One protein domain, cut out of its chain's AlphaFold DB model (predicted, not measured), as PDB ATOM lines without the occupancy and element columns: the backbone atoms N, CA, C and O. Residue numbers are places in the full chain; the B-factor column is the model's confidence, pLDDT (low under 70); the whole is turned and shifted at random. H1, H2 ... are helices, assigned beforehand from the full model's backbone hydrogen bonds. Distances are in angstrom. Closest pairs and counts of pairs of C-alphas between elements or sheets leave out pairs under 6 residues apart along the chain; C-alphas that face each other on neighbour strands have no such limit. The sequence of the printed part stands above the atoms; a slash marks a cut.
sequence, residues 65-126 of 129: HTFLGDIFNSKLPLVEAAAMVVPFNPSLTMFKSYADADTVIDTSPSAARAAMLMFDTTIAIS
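What this domain is: This is residues 65 to 126 of the 129 residues of the protein "Aste57867_10579 protein" of Aphanomyces stellatus (UniProt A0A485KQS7). A short helix, H1, is looped round by a long link, residues 76 to 110, and a second helix, H2, follows as an arm whose residues 116 to 124 stick out, with 125 and 126 beyond. The printed part has 62 residues with two named helices, H1 then H2, and no named strand; its class is all helix, though only 25 residues are in named elements. It is loose and elongated, with a radius of gyration of the C-alphas of 14.4 A and spans of 47 by 25 by 16 A.

Where its parts are: H1, residues 65 to 75, begins at C-alpha 65 (17.423, -16.050, 4.831) and is 15.8 A long. H2, residues 111 to 124, is 20.3 A long and ends at C-alpha 124 (28.928, 18.918, -0.230).

How they stand to each other: H1 and H2 are apart, joined by a long link of 35 residues. In H1 every O i to N i+4 pair is within hydrogen-bond range; in H2, 9 of 10 are.

The domain as a whole: The C-alphas farthest apart, of Ala 101 and Ser 126, are 47.8 A apart. The printed part has no cut. Residues 78 to 83 stand free. Residues 79 to 84 and 119 to 126 have pLDDT under 70.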
ATOM      1  N   HIS A  65      17.782 -17.471   4.828       84.75
ATOM      2  CA  HIS A  65      17.423 -16.050   4.831       84.75
ATOM      3  C   HIS A  65      18.484 -15.207   5.541       84.75
ATOM      4  O   HIS A  65      18.854 -14.134   5.065       84.75
ATOM      5  N   THR A  66      19.031 -15.713   6.646       87.44
ATOM      6  CA  THR A  66      20.077 -15.009   7.389       87.44
ATOM      7  C   THR A  66      21.430 -15.054   6.699       87.44
ATOM      8  O   THR A  66      22.147 -14.064   6.735       87.44
ATOM      9  N   PHE A  67      21.753 -16.148   6.002       86.19
ATOM     10  CA  PHE A  67      22.962 -16.234   5.184       86.19
ATOM     11  C   PHE A  67      22.984 -15.159   4.093       86.19
ATOM     12  O   PHE A  67      23.986 -14.465   3.914       86.19
ATOM     13  N   LEU A  68      21.856 -14.981   3.397       86.88
ATOM     14  CA  LEU A  68      21.696 -13.915   2.407       86.88
ATOM     15  C   LEU A  68      21.825 -12.530   3.052       86.88
ATOM     16  O   LEU A  68      22.538 -11.680   2.522       86.88
ATOM     17  N   GLY A  69      21.180 -12.317   4.204       87.38
ATOM     18  CA  GLY A  69      21.271 -11.067   4.960       87.38
ATOM     19  C   GLY A  69      22.710 -10.693   5.321       87.38
ATOM     20  O   GLY A  69      23.134  -9.570   5.057       87.38
ATOM     21  N   ASP A  70      23.488 -11.647   5.829       88.88
ATOM     22  CA  ASP A  70      24.882 -11.430   6.226       88.88
ATOM     23  C   ASP A  70      25.776 -11.128   5.015       88.88
ATOM     24  O   ASP A  70      26.619 -10.229   5.066       88.88
ATOM     25  N   ILE A  71      25.559 -11.809   3.880       87.81
ATOM     26  CA  ILE A  71      26.261 -11.490   2.629       87.81
ATOM     27  C   ILE A  71      25.967 -10.058   2.203       87.81
ATOM     28  O   ILE A  71      26.902  -9.297   1.937       87.81
ATOM     29  N   PHE A  72      24.696  -9.669   2.145       84.25
ATOM     30  CA  PHE A  72      24.329  -8.329   1.709       84.25
ATOM     31  C   PHE A  72      24.855  -7.256   2.657       84.25
ATOM     32  O   PHE A  72      25.475  -6.300   2.191       84.25
ATOM     33  N   ASN A  73      24.731  -7.455   3.968       85.62
ATOM     34  CA  ASN A  73      25.295  -6.554   4.969       85.62
ATOM     35  C   ASN A  73      26.814  -6.419   4.843       85.62
ATOM     36  O   ASN A  73      27.346  -5.329   5.041       85.62
ATOM     37  N   SER A  74      27.521  -7.492   4.469       82.62
ATOM     38  CA  SER A  74      28.969  -7.436   4.247       82.62
ATOM     39  C   SER A  74      29.368  -6.644   3.003       82.62
ATOM     40  O   SER A  74      30.472  -6.112   2.964       82.62
ATOM     41  N   LYS A  75      28.509  -6.569   1.976       80.81
ATOM     42  CA  LYS A  75      28.809  -5.891   0.701       80.81
ATOM     43  C   LYS A  75      28.245  -4.480   0.614       80.81
ATOM     44  O   LYS A  75      28.774  -3.687  -0.158       80.81
ATOM     45  N   LEU A  76      27.244  -4.153   1.429       78.81
ATOM     46  CA  LEU A  76      26.602  -2.838   1.471       78.81
ATOM     47  C   LEU A  76      27.594  -1.666   1.633       78.81
ATOM     48  O   LEU A  76      27.427  -0.669   0.940       78.81
ATOM     49  N   PRO A  77      28.650  -1.760   2.469       74.69
ATOM     50  CA  PRO A  77      29.638  -0.685   2.597       74.69
ATOM     51  C   PRO A  77      30.635  -0.593   1.433       74.69
ATOM     52  O   PRO A  77      31.374   0.381   1.351       74.69
ATOM     53  N   LEU A  78      30.725  -1.623   0.582       71.19
ATOM     54  CA  LEU A  78      31.759  -1.745  -0.454       71.19
ATOM     55  C   LEU A  78      31.246  -1.473  -1.872       71.19
ATOM     56  O   LEU A  78      32.049  -1.431  -2.800       71.19
ATOM     57  N   VAL A  79      29.934  -1.338  -2.061       67.38
ATOM     58  CA  VAL A  79      29.309  -1.262  -3.386       67.38
ATOM     59  C   VAL A  79      28.488   0.018  -3.500       67.38
ATOM     60  O   VAL A  79      27.619   0.278  -2.673       67.38
ATOM     61  N   GLU A  80      28.732   0.807  -4.549       63.97
ATOM     62  CA  GLU A  80      27.840   1.914  -4.906       63.97
ATOM     63  C   GLU A  80      26.462   1.368  -5.303       63.97
ATOM     64  O   GLU A  80      26.358   0.419  -6.083       63.97
ATOM     65  N   ALA A  81      25.395   1.984  -4.783       62.53
ATOM     66  CA  ALA A  81      24.019   1.480  -4.860       62.53
ATOM     67  C   ALA A  81      23.525   1.143  -6.285       62.53
ATOM     68  O   ALA A  81      22.620   0.325  -6.443       62.53
ATOM     69  N   ALA A  82      24.122   1.732  -7.325       60.03
ATOM     70  CA  ALA A  82      23.757   1.500  -8.722       60.03
ATOM     71  C   ALA A  82      24.366   0.224  -9.348       60.03
ATOM     72  O   ALA A  82      23.906  -0.207 -10.402       60.03
ATOM     73  N   ALA A  83      25.375  -0.396  -8.723       62.72
ATOM     74  CA  ALA A  83      26.158  -1.496  -9.301       62.72
ATOM     75  C   ALA A  83      26.101  -2.794  -8.476       62.72
ATOM     76  O   ALA A  83      27.025  -3.609  -8.520       62.72
ATOM     77  N   MET A  84      25.031  -3.001  -7.704       64.56
ATOM     78  CA  MET A  84      24.906  -4.145  -6.801       64.56
ATOM     79  C   MET A  84      24.602  -5.454  -7.540       64.56
ATOM     80  O   MET A  84      23.507  -6.004  -7.487       64.56
ATOM     81  N   VAL A  85      25.624  -5.976  -8.213       70.56
ATOM     82  CA  VAL A  85      25.701  -7.352  -8.696       70.56
ATOM     83  C   VAL A  85      26.630  -8.090  -7.745       70.56
ATOM     84  O   VAL A  85      27.819  -7.794  -7.678       70.56
ATOM     85  N   VAL A  86      26.089  -9.039  -6.979       72.50
ATOM     86  CA  VAL A  86      26.876  -9.892  -6.080       72.50
ATOM     87  C   VAL A  86      27.174 -11.201  -6.823       72.50
ATOM     88  O   VAL A  86      26.307 -12.073  -6.874       72.50
ATOM     89  N   PRO A  87      28.349 -11.353  -7.465       75.62
ATOM     90  CA  PRO A  87      28.655 -12.549  -8.239       75.62
ATOM     91  C   PRO A  87      28.842 -13.751  -7.313       75.62
ATOM     92  O   PRO A  87      29.580 -13.667  -6.329       75.62
ATOM     93  N   PHE A  88      28.230 -14.887  -7.655       79.56
ATOM     94  CA  PHE A  88      28.413 -16.148  -6.936       79.56
ATOM     95  C   PHE A  88      29.864 -16.636  -7.078       79.56
ATOM     96  O   PHE A  88      30.233 -17.292  -8.049       79.56
ATOM     97  N   ASN A  89      30.704 -16.269  -6.114       82.25
ATOM     98  CA  ASN A  89      32.127 -16.591  -6.047       82.25
ATOM     99  C   ASN A  89      32.453 -17.126  -4.637       82.25
ATOM    100  O   ASN A  89      31.812 -16.691  -3.677       82.25
ATOM    101  N   PRO A  90      33.452 -18.017  -4.461       82.06
ATOM    102  CA  PRO A  90      33.894 -18.492  -3.140       82.06
ATOM    103  C   PRO A  90      34.220 -17.379  -2.130       82.06
ATOM    104  O   PRO A  90      34.184 -17.614  -0.925       82.06
ATOM    105  N   SER A  91      34.455 -16.151  -2.591       78.56
ATOM    106  CA  SER A  91      34.609 -14.951  -1.753       78.56
ATOM    107  C   SER A  91      33.345 -14.544  -0.964       78.56
ATOM    108  O   SER A  91      33.408 -13.614  -0.163       78.56
ATOM    109  N   LEU A  92      32.192 -15.186  -1.205       79.50
ATOM    110  CA  LEU A  92      30.939 -15.011  -0.450       79.50
ATOM    111  C   LEU A  92      30.774 -16.015   0.701       79.50
ATOM    112  O   LEU A  92      29.743 -16.021   1.372       79.50
ATOM    113  N   THR A  93      31.758 -16.888   0.916       83.25
ATOM    114  CA  THR A  93      31.704 -17.885   1.987       83.25
ATOM    115  C   THR A  93      31.746 -17.194   3.349       83.25
ATOM    116  O   THR A  93      32.643 -16.398   3.619       83.25
ATOM    117  N   MET A  94      30.790 -17.526   4.215       83.62
ATOM    118  CA  MET A  94      30.707 -17.019   5.584       83.62
ATOM    119  C   MET A  94      31.148 -18.100   6.571       83.62
ATOM    120  O   MET A  94      30.711 -19.243   6.470       83.62
ATOM    121  N   PHE A  95      31.965 -17.739   7.563       83.50
ATOM    122  CA  PHE A  95      32.444 -18.656   8.617       83.50
ATOM    123  C   PHE A  95      31.408 -18.931   9.724       83.50
ATOM    124  O   PHE A  95      31.743 -19.442  10.791       83.50
ATOM    125  N   LYS A  96      30.144 -18.591   9.475       84.00
ATOM    126  CA  LYS A  96      29.028 -18.747  10.404       84.00
ATOM    127  C   LYS A  96      28.215 -19.982  10.034       84.00
ATOM    128  O   LYS A  96      27.966 -20.234   8.858       84.00
ATOM    129  N   SER A  97      27.815 -20.758  11.039       84.06
ATOM    130  CA  SER A  97      26.908 -21.888  10.832       84.06
ATOM    131  C   SER A  97      25.480 -21.373  10.670       84.06
ATOM    132  O   SER A  97      24.973 -20.683  11.551       84.06
ATOM    133  N   TYR A  98      24.839 -21.734   9.560       82.62
ATOM    134  CA  TYR A  98      23.429 -21.427   9.276       82.62
ATOM    135  C   TYR A  98      22.535 -22.670   9.355       82.62
ATOM    136  O   TYR A  98      21.425 -22.677   8.839       82.62
ATOM    137  N   ALA A  99      23.038 -23.744   9.967       82.38
ATOM    138  CA  ALA A  99      22.300 -24.994  10.129       82.38
ATOM    139  C   ALA A  99      21.320 -24.972  11.317       82.38
ATOM    140  O   ALA A  99      20.610 -25.953  11.525       82.38
ATOM    141  N   ASP A 100      21.316 -23.895  12.108       80.94
ATOM    142  CA  ASP A 100      20.443 -23.749  13.272       80.94
ATOM    143  C   ASP A 100      19.040 -23.254  12.880       80.94
ATOM    144  O   ASP A 100      18.863 -22.620  11.835       80.94
ATOM    145  N   ALA A 101      18.039 -23.562  13.710       75.50
ATOM    146  CA  ALA A 101      16.662 -23.119  13.495       75.50
ATOM    147  C   ALA A 101      16.502 -21.611  13.751       75.50
ATOM    148  O   ALA A 101      15.718 -20.968  13.056       75.50
ATOM    149  N   ASP A 102      17.290 -21.058  14.680       80.38
ATOM    150  CA  ASP A 102      17.268 -19.649  15.056       80.38
ATOM    151  C   ASP A 102      18.625 -19.002  14.758       80.38
ATOM    152  O   ASP A 102      19.532 -18.917  15.587       80.38
ATOM    153  N   THR A 103      18.772 -18.507  13.535       84.88
ATOM    154  CA  THR A 103      19.939 -17.730  13.120       84.88
ATOM    155  C   THR A 103      19.612 -16.239  13.127       84.88
ATOM    156  O   THR A 103      18.514 -15.813  12.771       84.88
ATOM    157  N   VAL A 104      20.580 -15.415  13.526       85.56
ATOM    158  CA  VAL A 104      20.441 -13.950  13.574       85.56
ATOM    159  C   VAL A 104      21.266 -13.322  12.460       85.56
ATOM    160  O   VAL A 104      22.345 -13.817  12.151       85.56
ATOM    161  N   ILE A 105      20.766 -12.240  11.866       87.75
ATOM    162  CA  ILE A 105      21.488 -11.452  10.862       87.75
ATOM    163  C   ILE A 105      22.495 -10.536  11.575       87.75
ATOM    164  O   ILE A 105      22.106  -9.695  12.389       87.75
ATOM    165  N   ASP A 106      23.777 -10.663  11.242       85.50
ATOM    166  CA  ASP A 106      24.839  -9.783  11.710       85.50
ATOM    167  C   ASP A 106      24.781  -8.455  10.948       85.50
ATOM    168  O   ASP A 106      25.019  -8.354   9.742       85.50
ATOM    169  N   THR A 107      24.451  -7.400  11.686       83.94
ATOM    170  CA  THR A 107      24.453  -6.017  11.205       83.94
ATOM    171  C   THR A 107      25.468  -5.223  12.014       83.94
ATOM    172  O   THR A 107      25.553  -5.361  13.235       83.94
ATOM    173  N   SER A 108      26.263  -4.379  11.352       82.62
ATOM    174  CA  SER A 108      27.151  -3.477  12.085       82.62
ATOM    175  C   SER A 108      26.364  -2.238  12.541       82.62
ATOM    176  O   SER A 108      25.734  -1.571  11.717       82.62
ATOM    177  N   PRO A 109      26.406  -1.871  13.835       79.88
ATOM    178  CA  PRO A 109      25.648  -0.727  14.352       79.88
ATOM    179  C   PRO A 109      26.125   0.610  13.766       79.88
ATOM    180  O   PRO A 109      25.383   1.589  13.730       79.88
ATOM    181  N   SER A 110      27.363   0.664  13.272       83.44
ATOM    182  CA  SER A 110      27.943   1.838  12.625       83.44
ATOM    183  C   SER A 110      27.603   1.965  11.137       83.44
ATOM    184  O   SER A 110      27.813   3.048  10.592       83.44
ATOM    185  N   ALA A 111      27.077   0.927  10.470       80.00
ATOM    186  CA  ALA A 111      26.787   0.982   9.031       80.00
ATOM    187  C   ALA A 111      25.751   2.055   8.685       80.00
ATOM    188  O   ALA A 111      25.976   2.842   7.769       80.00
ATOM    189  N   ALA A 112      24.659   2.146   9.450       79.06
ATOM    190  CA  ALA A 112      23.631   3.163   9.228       79.06
ATOM    191  C   ALA A 112      24.201   4.588   9.354       79.06
ATOM    192  O   ALA A 112      23.906   5.458   8.537       79.06
ATOM    193  N   ARG A 113      25.080   4.814  10.340       82.38
ATOM    194  CA  ARG A 113      25.757   6.104  10.532       82.38
ATOM    195  C   ARG A 113      26.731   6.410   9.395       82.38
ATOM    196  O   ARG A 113      26.758   7.539   8.921       82.38
ATOM    197  N   ALA A 114      27.518   5.429   8.958       79.56
ATOM    198  CA  ALA A 114      28.447   5.598   7.844       79.56
ATOM    199  C   ALA A 114      27.711   5.937   6.536       79.56
ATOM    200  O   ALA A 114      28.132   6.846   5.828       79.56
ATOM    201  N   ALA A 115      26.575   5.285   6.267       75.62
ATOM    202  CA  ALA A 115      25.734   5.588   5.110       75.62
ATOM    203  C   ALA A 115      25.169   7.021   5.151       75.62
ATOM    204  O   ALA A 115      25.204   7.716   4.136       75.62
ATOM    205  N   MET A 116      24.712   7.498   6.320       78.44
ATOM    206  CA  MET A 116      24.268   8.893   6.471       78.44
ATOM    207  C   MET A 116      25.397   9.896   6.201       78.44
ATOM    208  O   MET A 116      25.188  10.877   5.494       78.44
ATOM    209  N   LEU A 117      26.594   9.649   6.742       79.94
ATOM    210  CA  LEU A 117      27.746  10.539   6.555       79.94
ATOM    211  C   LEU A 117      28.235  10.554   5.101       79.94
ATOM    212  O   LEU A 117      28.624  11.600   4.591       79.94
ATOM    213  N   MET A 118      28.190   9.409   4.419       72.38
ATOM    214  CA  MET A 118      28.563   9.313   3.009       72.38
ATOM    215  C   MET A 118      27.614  10.127   2.117       72.38
ATOM    216  O   MET A 118      28.079  10.851   1.238       72.38
ATOM    217  N   PHE A 119      26.303  10.077   2.377       68.56
ATOM    218  CA  PHE A 119      25.316  10.864   1.631       68.56
ATOM    219  C   PHE A 119      25.540  12.378   1.785       68.56
ATOM    220  O   PHE A 119      25.508  13.111   0.795       68.56
ATOM    221  N   ASP A 120      25.853  12.836   2.997       66.31
ATOM    222  CA  ASP A 120      26.115  14.253   3.277       66.31
ATOM    223  C   ASP A 120      27.332  14.784   2.494       66.31
ATOM    224  O   ASP A 120      27.281  15.857   1.890       66.31
ATOM    225  N   THR A 121      28.398  13.982   2.373       60.38
ATOM    226  CA  THR A 121      29.567  14.379   1.571       60.38
ATOM    227  C   THR A 121      29.261  14.489   0.075       60.38
ATOM    228  O   THR A 121      29.781  15.386  -0.574       60.38
ATOM    229  N   THR A 122      28.371  13.673  -0.500       57.34
ATOM    230  CA  THR A 122      28.053  13.784  -1.940       57.34
ATOM    231  C   THR A 122      27.319  15.077  -2.314       57.34
ATOM    232  O   THR A 122      27.523  15.594  -3.411       57.34
ATOM    233  N   ILE A 123      26.530  15.650  -1.399       60.00
ATOM    234  CA  ILE A 123      25.900  16.965  -1.594       60.00
ATOM    235  C   ILE A 123      26.931  18.088  -1.408       60.00
ATOM    236  O   ILE A 123      26.897  19.072  -2.142       60.00
ATOM    237  N   ALA A 124      27.887  17.922  -0.491       55.94
ATOM    238  CA  ALA A 124      28.928  18.918  -0.230       55.94
ATOM    239  C   ALA A 124      30.040  18.985  -1.300       55.94
ATOM    240  O   ALA A 124      30.753  19.984  -1.358       55.94
ATOM    241  N   ILE A 125      30.212  17.953  -2.141       56.31
ATOM    242  CA  ILE A 125      31.265  17.894  -3.179       56.31
ATOM    243  C   ILE A 125      30.688  18.058  -4.600       56.31
ATOM    244  O   ILE A 125      31.417  17.887  -5.572       56.31
ATOM    245  N   SER A 126      29.402  18.391  -4.774       50.41
ATOM    246  CA  SER A 126      28.878  18.724  -6.107       50.41
ATOM    247  C   SER A 126      29.494  20.052  -6.579       50.41
ATOM    248  O   SER A 126      29.156  21.088  -6.015       50.41
TER     249      SER A 126